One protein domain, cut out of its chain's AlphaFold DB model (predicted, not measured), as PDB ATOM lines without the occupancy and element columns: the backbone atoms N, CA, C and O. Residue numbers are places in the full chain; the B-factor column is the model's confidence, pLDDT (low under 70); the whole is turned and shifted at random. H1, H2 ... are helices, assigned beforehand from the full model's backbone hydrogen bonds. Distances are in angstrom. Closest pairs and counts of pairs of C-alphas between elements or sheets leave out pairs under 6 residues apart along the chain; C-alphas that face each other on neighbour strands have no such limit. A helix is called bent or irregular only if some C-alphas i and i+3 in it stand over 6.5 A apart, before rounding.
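What this domain is: This is residues 27 to 107 of the 108 residues of an uncharacterized protein of candidate division WWE3 bacterium CSP1-7 (UniProt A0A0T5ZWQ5). Three helices make a rod: H3 runs its length, H1 slants from H3a over to H2a, and bent H2 runs back toward H3's beginning. Residues 97 to 107, of which 97 to 105 belong to H3, stick out. The printed part has 81 residues, all helix in class, and is only just compact, close to loose: radius of gyration of the C-alphas 13.9 A, spans 48 by 21 by 16 A.

Where its parts are: H1, residues 28 to 45, begins at C-alpha 28 (-6.002, 45.566, 22.399). H2, residues 50 to 71, and H3, residues 75 to 105, were each assigned as one helix by hydrogen bonds. H2 is bent into H2a, 50 to 60, and H2b, 63 to 71, at 51 degrees. H3 is bent into H3a, 75 to 87, and H3b, 90 to 105, 22.7 A long, at 31 degrees; C-alpha 105 is at (-7.095, 30.983, -5.706).

How they stand to each other: H1 touches H2a, closest C-alphas Ala 43 and Gly 52, 4.0 A, at a steep tilt of 55 degrees. Every O i to N i+4 pair is within hydrogen-bond range in H2a, H3a and H3b; 12 of 14 in H1, 4 of 5 in H2b.

The domain as a whole: The printed part has no cut; pLDDT is under 70 at residues 27 to 29 and 103 to 107.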
ATOM      1  N   ASN A  27     -10.205  46.280  22.787       66.00
ATOM      2  CA  ASN A  27      -9.494  45.882  23.987       66.00
ATOM      3  C   ASN A  27      -8.194  45.239  23.494       66.00
ATOM      4  O   ASN A  27      -8.102  44.009  23.447       66.00
ATOM      5  N   PRO A  28      -7.196  46.048  23.088       64.69
ATOM      6  CA  PRO A  28      -6.002  45.566  22.399       64.69
ATOM      7  C   PRO A  28      -5.228  44.566  23.254       64.69
ATOM      8  O   PRO A  28      -4.513  43.705  22.744       64.69
ATOM      9  N   SER A  29      -5.398  44.665  24.577       68.69
ATOM     10  CA  SER A  29      -4.972  43.653  25.523       68.69
ATOM     11  C   SER A  29      -5.510  42.286  25.114       68.69
ATOM     12  O   SER A  29      -4.725  41.386  24.819       68.69
ATOM     13  N   LYS A  30      -6.837  42.136  25.069       78.12
ATOM     14  CA  LYS A  30      -7.524  40.893  24.714       78.12
ATOM     15  C   LYS A  30      -7.134  40.425  23.309       78.12
ATOM     16  O   LYS A  30      -6.760  39.264  23.157       78.12
ATOM     17  N   ASP A  31      -7.101  41.338  22.343       81.25
ATOM     18  CA  ASP A  31      -6.811  41.011  20.943       81.25
ATOM     19  C   ASP A  31      -5.395  40.455  20.752       81.25
ATOM     20  O   ASP A  31      -5.200  39.483  20.017       81.25
ATOM     21  N   ILE A  32      -4.390  40.991  21.460       84.75
ATOM     22  CA  ILE A  32      -3.041  40.411  21.427       84.75
ATOM     23  C   ILE A  32      -3.037  39.005  22.019       84.75
ATOM     24  O   ILE A  32      -2.468  38.102  21.404       84.75
ATOM     25  N   TYR A  33      -3.630  38.802  23.204       86.44
ATOM     26  CA  TYR A  33      -3.607  37.489  23.862       86.44
ATOM     27  C   TYR A  33      -4.290  36.417  23.005       86.44
ATOM     28  O   TYR A  33      -3.754  35.314  22.877       86.44
ATOM     29  N   GLU A  34      -5.418  36.748  22.376       89.38
ATOM     30  CA  GLU A  34      -6.143  35.852  21.467       89.38
ATOM     31  C   GLU A  34      -5.375  35.572  20.168       89.38
ATOM     32  O   GLU A  34      -5.532  34.508  19.572       89.38
ATOM     33  N   SER A  35      -4.480  36.475  19.763       89.12
ATOM     34  CA  SER A  35      -3.653  36.311  18.566       89.12
ATOM     35  C   SER A  35      -2.440  35.395  18.772       89.12
ATOM     36  O   SER A  35      -1.895  34.876  17.799       89.12
ATOM     37  N   ILE A  36      -2.001  35.150  20.015       92.75
ATOM     38  CA  ILE A  36      -0.792  34.351  20.305       92.75
ATOM     39  C   ILE A  36      -0.853  32.923  19.739       92.75
ATOM     40  O   ILE A  36       0.134  32.497  19.129       92.75
ATOM     41  N   PRO A  37      -1.946  32.150  19.903       93.31
ATOM     42  CA  PRO A  37      -2.049  30.826  19.294       93.31
ATOM     43  C   PRO A  37      -1.939  30.875  17.768       93.31
ATOM     44  O   PRO A  37      -1.314  30.000  17.172       93.31
ATOM     45  N   GLU A  38      -2.493  31.907  17.136       92.06
ATOM     46  CA  GLU A  38      -2.447  32.061  15.683       92.06
ATOM     47  C   GLU A  38      -1.038  32.422  15.197       92.06
ATOM     48  O   GLU A  38      -0.543  31.822  14.247       92.06
ATOM     49  N   LEU A  39      -0.326  33.301  15.910       92.88
ATOM     50  CA  LEU A  39       1.087  33.582  15.639       92.88
ATOM     51  C   LEU A  39       1.959  32.324  15.767       92.88
ATOM     52  O   LEU A  39       2.881  32.139  14.975       92.88
ATOM     53  N   ARG A  40       1.657  31.419  16.713       94.12
ATOM     54  CA  ARG A  40       2.363  30.124  16.820       94.12
ATOM     55  C   ARG A  40       2.134  29.255  15.588       94.12
ATOM     56  O   ARG A  40       3.079  28.632  15.111       94.12
ATOM     57  N   LYS A  41       0.909  29.233  15.051       93.62
ATOM     58  CA  LYS A  41       0.617  28.528  13.794       93.62
ATOM     59  C   LYS A  41       1.362  29.157  12.624       93.62
ATOM     60  O   LYS A  41       1.948  28.423  11.843       93.62
ATOM     61  N   ILE A  42       1.379  30.486  12.515       92.56
ATOM     62  CA  ILE A  42       2.102  31.206  11.454       92.56
ATOM     63  C   ILE A  42       3.597  30.866  11.498       92.56
ATOM     64  O   ILE A  42       4.164  30.482  10.476       92.56
ATOM     65  N   ALA A  43       4.216  30.923  12.681       93.38
ATOM     66  CA  ALA A  43       5.613  30.540  12.863       93.38
ATOM     67  C   ALA A  43       5.871  29.086  12.425       93.38
ATOM     68  O   ALA A  43       6.856  28.811  11.746       93.38
ATOM     69  N   ALA A  44       4.961  28.162  12.754       92.94
ATOM     70  CA  ALA A  44       5.085  26.755  12.383       92.94
ATOM     71  C   ALA A  44       4.829  26.478  10.889       92.94
ATOM     72  O   ALA A  44       5.491  25.615  10.320       92.94
ATOM     73  N   LEU A  45       3.883  27.182  10.259       91.06
ATOM     74  CA  LEU A  45       3.480  26.974   8.864       91.06
ATOM     75  C   LEU A  45       4.447  27.613   7.866       91.06
ATOM     76  O   LEU A  45       4.608  27.093   6.764       91.06
ATOM     77  N   TYR A  46       5.086  28.725   8.234       89.69
ATOM     78  CA  TYR A  46       5.944  29.486   7.327       89.69
ATOM     79  C   TYR A  46       7.380  29.646   7.827       89.69
ATOM     80  O   TYR A  46       7.976  30.706   7.635       89.69
ATOM     81  N   GLN A  47       7.939  28.592   8.432       84.62
ATOM     82  CA  GLN A  47       9.282  28.570   9.038       84.62
ATOM     83  C   GLN A  47      10.385  29.139   8.130       84.62
ATOM     84  O   GLN A  47      11.298  29.798   8.613       84.62
ATOM     85  N   ASN A  48      10.266  28.936   6.814       85.94
ATOM     86  CA  ASN A  48      11.248  29.375   5.816       85.94
ATOM     87  C   ASN A  48      10.883  30.706   5.129       85.94
ATOM     88  O   ASN A  48      11.431  31.032   4.080       85.94
ATOM     89  N   SER A  49       9.921  31.459   5.669       87.50
ATOM     90  CA  SER A  49       9.519  32.769   5.151       87.50
ATOM     91  C   SER A  49       9.794  33.869   6.173       87.50
ATOM     92  O   SER A  49       9.735  33.621   7.379       87.50
ATOM     93  N   GLY A  50       9.948  35.106   5.694       88.25
ATOM     94  CA  GLY A  50      10.050  36.277   6.570       88.25
ATOM     95  C   GLY A  50       8.889  36.388   7.568       88.25
ATOM     96  O   GLY A  50       9.119  36.709   8.728       88.25
ATOM     97  N   LEU A  51       7.665  36.007   7.174       91.25
ATOM     98  CA  LEU A  51       6.491  36.039   8.053       91.25
ATOM     99  C   LEU A  51       6.609  35.064   9.240       91.25
ATOM    100  O   LEU A  51       6.242  35.402  10.365       91.25
ATOM    101  N   GLY A  52       7.107  33.848   9.000       91.62
ATOM    102  CA  GLY A  52       7.292  32.858  10.063       91.62
ATOM    103  C   GLY A  52       8.419  33.249  11.015       91.62
ATOM    104  O   GLY A  52       8.253  33.138  12.231       91.62
ATOM    105  N   THR A  53       9.520  33.785  10.478       92.44
ATOM    106  CA  THR A  53      10.632  34.321  11.274       92.44
ATOM    107  C   THR A  53      10.183  35.490  12.153       92.44
ATOM    108  O   THR A  53      10.465  35.495  13.350       92.44
ATOM    109  N   GLU A  54       9.431  36.452  11.609       92.38
ATOM    110  CA  GLU A  54       8.889  37.580  12.379       92.38
ATOM    111  C   GLU A  54       7.958  37.121  13.508       92.38
ATOM    112  O   GLU A  54       8.094  37.574  14.649       92.38
ATOM    113  N   ALA A  55       7.061  36.170  13.225       93.94
ATOM    114  CA  ALA A  55       6.170  35.606  14.234       93.94
ATOM    115  C   ALA A  55       6.952  34.891  15.346       93.94
ATOM    116  O   ALA A  55       6.630  35.038  16.528       93.94
ATOM    117  N   GLN A  56       8.008  34.155  14.993       94.31
ATOM    118  CA  GLN A  56       8.861  33.467  15.957       94.31
ATOM    119  C   GLN A  56       9.644  34.445  16.842       94.31
ATOM    120  O   GLN A  56       9.671  34.263  18.060       94.31
ATOM    121  N   ILE A  57      10.212  35.510  16.263       94.00
ATOM    122  CA  ILE A  57      10.894  36.580  17.009       94.00
ATOM    123  C   ILE A  57       9.920  37.248  17.983       94.00
ATOM    124  O   ILE A  57      10.231  37.406  19.166       94.00
ATOM    125  N   PHE A  58       8.714  37.595  17.525       94.31
ATOM    126  CA  PHE A  58       7.703  38.188  18.397       94.31
ATOM    127  C   PHE A  58       7.357  37.264  19.572       94.31
ATOM    128  O   PHE A  58       7.365  37.698  20.723       94.31
ATOM    129  N   LEU A  59       7.089  35.981  19.303       93.94
ATOM    130  CA  LEU A  59       6.748  34.992  20.331       93.94
ATOM    131  C   LEU A  59       7.882  34.759  21.333       93.94
ATOM    132  O   LEU A  59       7.604  34.517  22.508       93.94
ATOM    133  N   TYR A  60       9.135  34.847  20.885       94.25
ATOM    134  CA  TYR A  60      10.307  34.759  21.752       94.25
ATOM    135  C   TYR A  60      10.336  35.916  22.761       94.25
ATOM    136  O   TYR A  60      10.396  35.686  23.970       94.25
ATOM    137  N   HIS A  61      10.177  37.156  22.290       93.19
ATOM    138  CA  HIS A  61      10.153  38.339  23.161       93.19
ATOM    139  C   HIS A  61       8.846  38.499  23.949       93.19
ATOM    140  O   HIS A  61       8.802  39.213  24.954       93.19
ATOM    141  N   TRP A  62       7.774  37.823  23.539       91.69
ATOM    142  CA  TRP A  62       6.455  37.963  24.146       91.69
ATOM    143  C   TRP A  62       6.444  37.656  25.647       91.69
ATOM    144  O   TRP A  62       5.768  38.356  26.398       91.69
ATOM    145  N   GLN A  63       7.214  36.671  26.124       86.88
ATOM    146  CA  GLN A  63       7.273  36.364  27.561       86.88
ATOM    147  C   GLN A  63       7.831  37.530  28.391       86.88
ATOM    148  O   GLN A  63       7.319  37.835  29.472       86.88
ATOM    149  N   GLU A  64       8.867  38.196  27.888       89.44
ATOM    150  CA  GLU A  64       9.470  39.356  28.539       89.44
ATOM    151  C   GLU A  64       8.528  40.565  28.483       89.44
ATOM    152  O   GLU A  64       8.257  41.205  29.504       89.44
ATOM    153  N   ILE A  65       7.930  40.804  27.314       89.94
ATOM    154  CA  ILE A  65       6.927  41.849  27.107       89.94
ATOM    155  C   ILE A  65       5.743  41.655  28.067       89.94
ATOM    156  O   ILE A  65       5.349  42.600  28.750       89.94
ATOM    157  N   GLN A  66       5.225  40.430  28.216       87.56
ATOM    158  CA  GLN A  66       4.150  40.106  29.159       87.56
ATOM    159  C   GLN A  66       4.511  40.446  30.609       87.56
ATOM    160  O   GLN A  66       3.670  40.976  31.338       87.56
ATOM    161  N   ARG A  67       5.745  40.159  31.046       87.62
ATOM    162  CA  ARG A  67       6.205  40.517  32.401       87.62
ATOM    163  C   ARG A  67       6.225  42.031  32.600       87.62
ATOM    164  O   ARG A  67       5.775  42.505  33.642       87.62
ATOM    165  N   ASN A  68       6.678  42.784  31.600       88.00
ATOM    166  CA  ASN A  68       6.708  44.245  31.647       88.00
ATOM    167  C   ASN A  68       5.295  44.847  31.629       88.00
ATOM    168  O   ASN A  68       4.999  45.735  32.427       88.00
ATOM    169  N   ILE A  69       4.387  44.303  30.814       88.50
ATOM    170  CA  ILE A  69       2.973  44.707  30.759       88.50
ATOM    171  C   ILE A  69       2.284  44.523  32.113       88.50
ATOM    172  O   ILE A  69       1.520  45.393  32.518       88.50
ATOM    173  N   ARG A  70       2.562  43.434  32.846       85.50
ATOM    174  CA  ARG A  70       1.980  43.206  34.186       85.50
ATOM    175  C   ARG A  70       2.334  44.307  35.190       85.50
ATOM    176  O   ARG A  70       1.597  44.507  36.151       85.50
ATOM    177  N   ARG A  71       3.451  45.010  34.978       87.81
ATOM    178  CA  ARG A  71       3.875  46.153  35.802       87.81
ATOM    179  C   ARG A  71       3.217  47.466  35.365       87.81
ATOM    180  O   ARG A  71       3.222  48.424  36.131       87.81
ATOM    181  N   MET A  72       2.637  47.520  34.166       88.44
ATOM    182  CA  MET A  72       1.895  48.675  33.659       88.44
ATOM    183  C   MET A  72       0.432  48.610  34.115       88.44
ATOM    184  O   MET A  72      -0.173  47.541  34.176       88.44
ATOM    185  N   ARG A  73      -0.165  49.764  34.425       83.50
ATOM    186  CA  ARG A  73      -1.577  49.877  34.822       83.50
ATOM    187  C   ARG A  73      -2.272  50.993  34.046       83.50
ATOM    188  O   ARG A  73      -1.617  51.931  33.595       83.50
ATOM    189  N   GLY A  74      -3.594  50.874  33.923       84.00
ATOM    190  CA  GLY A  74      -4.458  51.893  33.326       84.00
ATOM    191  C   GLY A  74      -4.154  52.184  31.854       84.00
ATOM    192  O   GLY A  74      -3.655  51.334  31.120       84.00
ATOM    193  N   GLU A  75      -4.426  53.417  31.438       84.38
ATOM    194  CA  GLU A  75      -4.362  53.877  30.045       84.38
ATOM    195  C   GLU A  75      -3.006  53.628  29.365       84.38
ATOM    196  O   GLU A  75      -2.945  53.275  28.189       84.38
ATOM    197  N   ARG A  76      -1.894  53.744  30.104       83.94
ATOM    198  CA  ARG A  76      -0.548  53.492  29.561       83.94
ATOM    199  C   ARG A  76      -0.379  52.047  29.093       83.94
ATOM    200  O   ARG A  76       0.277  51.809  28.081       83.94
ATOM    201  N   ARG A  77      -0.961  51.095  29.827       87.06
ATOM    202  CA  ARG A  77      -0.946  49.675  29.464       87.06
ATOM    203  C   ARG A  77      -1.742  49.448  28.181       87.06
ATOM    204  O   ARG A  77      -1.228  48.802  27.274       87.06
ATOM    205  N   GLU A  78      -2.946  50.007  28.105       85.06
ATOM    206  CA  GLU A  78      -3.813  49.862  26.931       85.06
ATOM    207  C   GLU A  78      -3.181  50.491  25.686       85.06
ATOM    208  O   GLU A  78      -3.118  49.842  24.648       85.06
ATOM    209  N   LYS A  79      -2.595  51.693  25.790       87.19
ATOM    210  CA  LYS A  79      -1.870  52.327  24.672       87.19
ATOM    211  C   LYS A  79      -0.671  51.503  24.208       87.19
ATOM    212  O   LYS A  79      -0.446  51.373  23.007       87.19
ATOM    213  N   PHE A  80       0.100  50.941  25.140       89.69
ATOM    214  CA  PHE A  80       1.234  50.081  24.799       89.69
ATOM    215  C   PHE A  80       0.777  48.814  24.068       89.69
ATOM    216  O   PHE A  80       1.366  48.446  23.054       89.69
ATOM    217  N   LEU A  81      -0.287  48.174  24.559       89.25
ATOM    218  CA  LEU A  81      -0.864  46.980  23.945       89.25
ATOM    219  C   LEU A  81      -1.483  47.296  22.582       89.25
ATOM    220  O   LEU A  81      -1.194  46.583  21.628       89.25
ATOM    221  N   ALA A  82      -2.223  48.396  22.436       87.38
ATOM    222  CA  ALA A  82      -2.722  48.855  21.138       87.38
ATOM    223  C   ALA A  82      -1.575  49.027  20.149       87.38
ATOM    224  O   ALA A  82      -1.577  48.424  19.080       87.38
ATOM    225  N   ASN A  83      -0.554  49.792  20.532       89.31
ATOM    226  CA  ASN A  83       0.581  50.036  19.658       89.31
ATOM    227  C   ASN A  83       1.272  48.726  19.258       89.31
ATOM    228  O   ASN A  83       1.567  48.518  18.085       89.31
ATOM    229  N   LEU A  84       1.485  47.811  20.205       90.50
ATOM    230  CA  LEU A  84       2.092  46.512  19.925       90.50
ATOM    231  C   LEU A  84       1.229  45.660  18.980       90.50
ATOM    232  O   LEU A  84       1.764  45.032  18.065       90.50
ATOM    233  N   TYR A  85      -0.092  45.662  19.168       89.94
ATOM    234  CA  TYR A  85      -1.025  44.932  18.316       89.94
ATOM    235  C   TYR A  85      -0.977  45.462  16.885       89.94
ATOM    236  O   TYR A  85      -0.649  44.726  15.956       89.94
ATOM    237  N   TYR A  86      -1.229  46.759  16.730       87.88
ATOM    238  CA  TYR A  86      -1.391  47.413  15.439       87.88
ATOM    239  C   TYR A  86      -0.095  47.468  14.628       87.88
ATOM    240  O   TYR A  86      -0.130  47.365  13.404       87.88
ATOM    241  N   THR A  87       1.063  47.585  15.286       89.62
ATOM    242  CA  THR A  87       2.353  47.703  14.581       89.62
ATOM    243  C   THR A  87       3.050  46.372  14.332       89.62
ATOM    244  O   THR A  87       3.842  46.279  13.396       89.62
ATOM    245  N   ARG A  88       2.801  45.344  15.156       90.81
ATOM    246  CA  ARG A  88       3.506  44.054  15.054       90.81
ATOM    247  C   ARG A  88       2.569  42.890  14.773       90.81
ATOM    248  O   ARG A  88       2.819  42.133  13.844       90.81
ATOM    249  N   VAL A  89       1.499  42.735  15.546       92.19
ATOM    250  CA  VAL A  89       0.645  41.537  15.484       92.19
ATOM    251  C   VAL A  89      -0.290  41.559  14.278       92.19
ATOM    252  O   VAL A  89      -0.294  40.614  13.490       92.19
ATOM    253  N   GLN A  90      -1.060  42.632  14.103       91.81
ATOM    254  CA  GLN A  90      -2.051  42.728  13.036       91.81
ATOM    255  C   GLN A  90      -1.444  42.565  11.632       91.81
ATOM    256  O   GLN A  90      -1.998  41.774  10.863       91.81
ATOM    257  N   PRO A  91      -0.304  43.197  11.283       92.62
ATOM    258  CA  PRO A  91       0.311  42.999   9.972       92.62
ATOM    259  C   PRO A  91       0.645  41.531   9.682       92.62
ATOM    260  O   PRO A  91       0.400  41.056   8.572       92.62
ATOM    261  N   MET A  92       1.123  40.780  10.684       93.50
ATOM    262  CA  MET A  92       1.413  39.350  10.533       93.50
ATOM    263  C   MET A  92       0.139  38.528  10.295       93.50
ATOM    264  O   MET A  92       0.107  37.655   9.424       93.50
ATOM    265  N   LEU A  93      -0.939  38.825  11.028       93.00
ATOM    266  CA  LEU A  93      -2.230  38.155  10.843       93.00
ATOM    267  C   LEU A  93      -2.836  38.453   9.468       93.00
ATOM    268  O   LEU A  93      -3.390  37.564   8.817       93.00
ATOM    269  N   GLU A  94      -2.730  39.692   8.996       93.44
ATOM    270  CA  GLU A  94      -3.189  40.068   7.661       93.44
ATOM    271  C   GLU A  94      -2.365  39.403   6.561       93.44
ATOM    272  O   GLU A  94      -2.940  38.877   5.607       93.44
ATOM    273  N   ALA A  95      -1.039  39.375   6.701       89.75
ATOM    274  CA  ALA A  95      -0.162  38.675   5.772       89.75
ATOM    275  C   ALA A  95      -0.529  37.187   5.691       89.75
ATOM    276  O   ALA A  95      -0.686  36.653   4.592       89.75
ATOM    277  N   HIS A  96      -0.782  36.538   6.834       90.69
ATOM    278  CA  HIS A  96      -1.258  35.158   6.864       90.69
ATOM    279  C   HIS A  96      -2.564  34.969   6.080       90.69
ATOM    280  O   HIS A  96      -2.652  34.074   5.235       90.69
ATOM    281  N   LYS A  97      -3.563  35.838   6.296       90.31
ATOM    282  CA  LYS A  97      -4.833  35.795   5.548       90.31
ATOM    283  C   LYS A  97      -4.611  35.943   4.041       90.31
ATOM    284  O   LYS A  97      -5.212  35.200   3.266       90.31
ATOM    285  N   ARG A  98      -3.729  36.855   3.619       88.62
ATOM    286  CA  ARG A  98      -3.384  37.052   2.199       88.62
ATOM    287  C   ARG A  98      -2.744  35.793   1.605       88.62
ATOM    288  O   ARG A  98      -3.175  35.349   0.542       88.62
ATOM    289  N   PHE A  99      -1.808  35.159   2.313       85.06
ATOM    290  CA  PHE A  99      -1.206  33.892   1.879       85.06
ATOM    291  C   PHE A  99      -2.236  32.767   1.747       85.06
ATOM    292  O   PHE A  99      -2.232  32.052   0.742       85.06
ATOM    293  N   GLN A 100      -3.153  32.630   2.713       86.12
ATOM    294  CA  GLN A 100      -4.235  31.641   2.646       86.12
ATOM    295  C   GLN A 100      -5.173  31.879   1.449       86.12
ATOM    296  O   GLN A 100      -5.614  30.931   0.798       86.12
ATOM    297  N   GLN A 101      -5.490  33.137   1.132       85.19
ATOM    298  CA  GLN A 101      -6.335  33.481  -0.016       85.19
ATOM    299  C   GLN A 101      -5.646  33.174  -1.352       85.19
ATOM    300  O   GLN A 101      -6.287  32.633  -2.255       85.19
ATOM    301  N   GLN A 102      -4.341  33.443  -1.468       78.00
ATOM    302  CA  GLN A 102      -3.554  33.095  -2.657       78.00
ATOM    303  C   GLN A 102      -3.517  31.580  -2.895       78.00
ATOM    304  O   GLN A 102      -3.739  31.125  -4.017       78.00
ATOM    305  N   THR A 103      -3.332  30.779  -1.840       66.44
ATOM    306  CA  THR A 103      -3.345  29.308  -1.963       66.44
ATOM    307  C   THR A 103      -4.715  28.761  -2.360       66.44
ATOM    308  O   THR A 103      -4.785  27.763  -3.072       66.44
ATOM    309  N   ARG A 104      -5.812  29.406  -1.943       67.50
ATOM    310  CA  ARG A 104      -7.169  29.036  -2.382       67.50
ATOM    311  C   ARG A 104      -7.429  29.394  -3.844       67.50
ATOM    312  O   ARG A 104      -8.108  28.636  -4.527       67.50
ATOM    313  N   ARG A 105      -6.900  30.523  -4.323       65.75
ATOM    314  CA  ARG A 105      -7.095  30.983  -5.706       65.75
ATOM    315  C   ARG A 105      -6.334  30.131  -6.726       65.75
ATOM    316  O   ARG A 105      -6.877  29.896  -7.790       65.75
ATOM    317  N   ASN A 106      -5.154  29.615  -6.376       61.41
ATOM    318  CA  ASN A 106      -4.374  28.708  -7.238       61.41
ATOM    319  C   ASN A 106      -4.912  27.266  -7.312       61.41
ATOM    320  O   ASN A 106      -4.398  26.473  -8.093       61.41
ATOM    321  N   LYS A 107      -5.896  26.894  -6.483       55.47
ATOM    322  CA  LYS A 107      -6.537  25.566  -6.519       55.47
ATOM    323  C   LYS A 107      -7.836  25.526  -7.338       55.47
ATOM    324  O   LYS A 107      -8.441  24.461  -7.424       55.47
TER     325      LYS A 107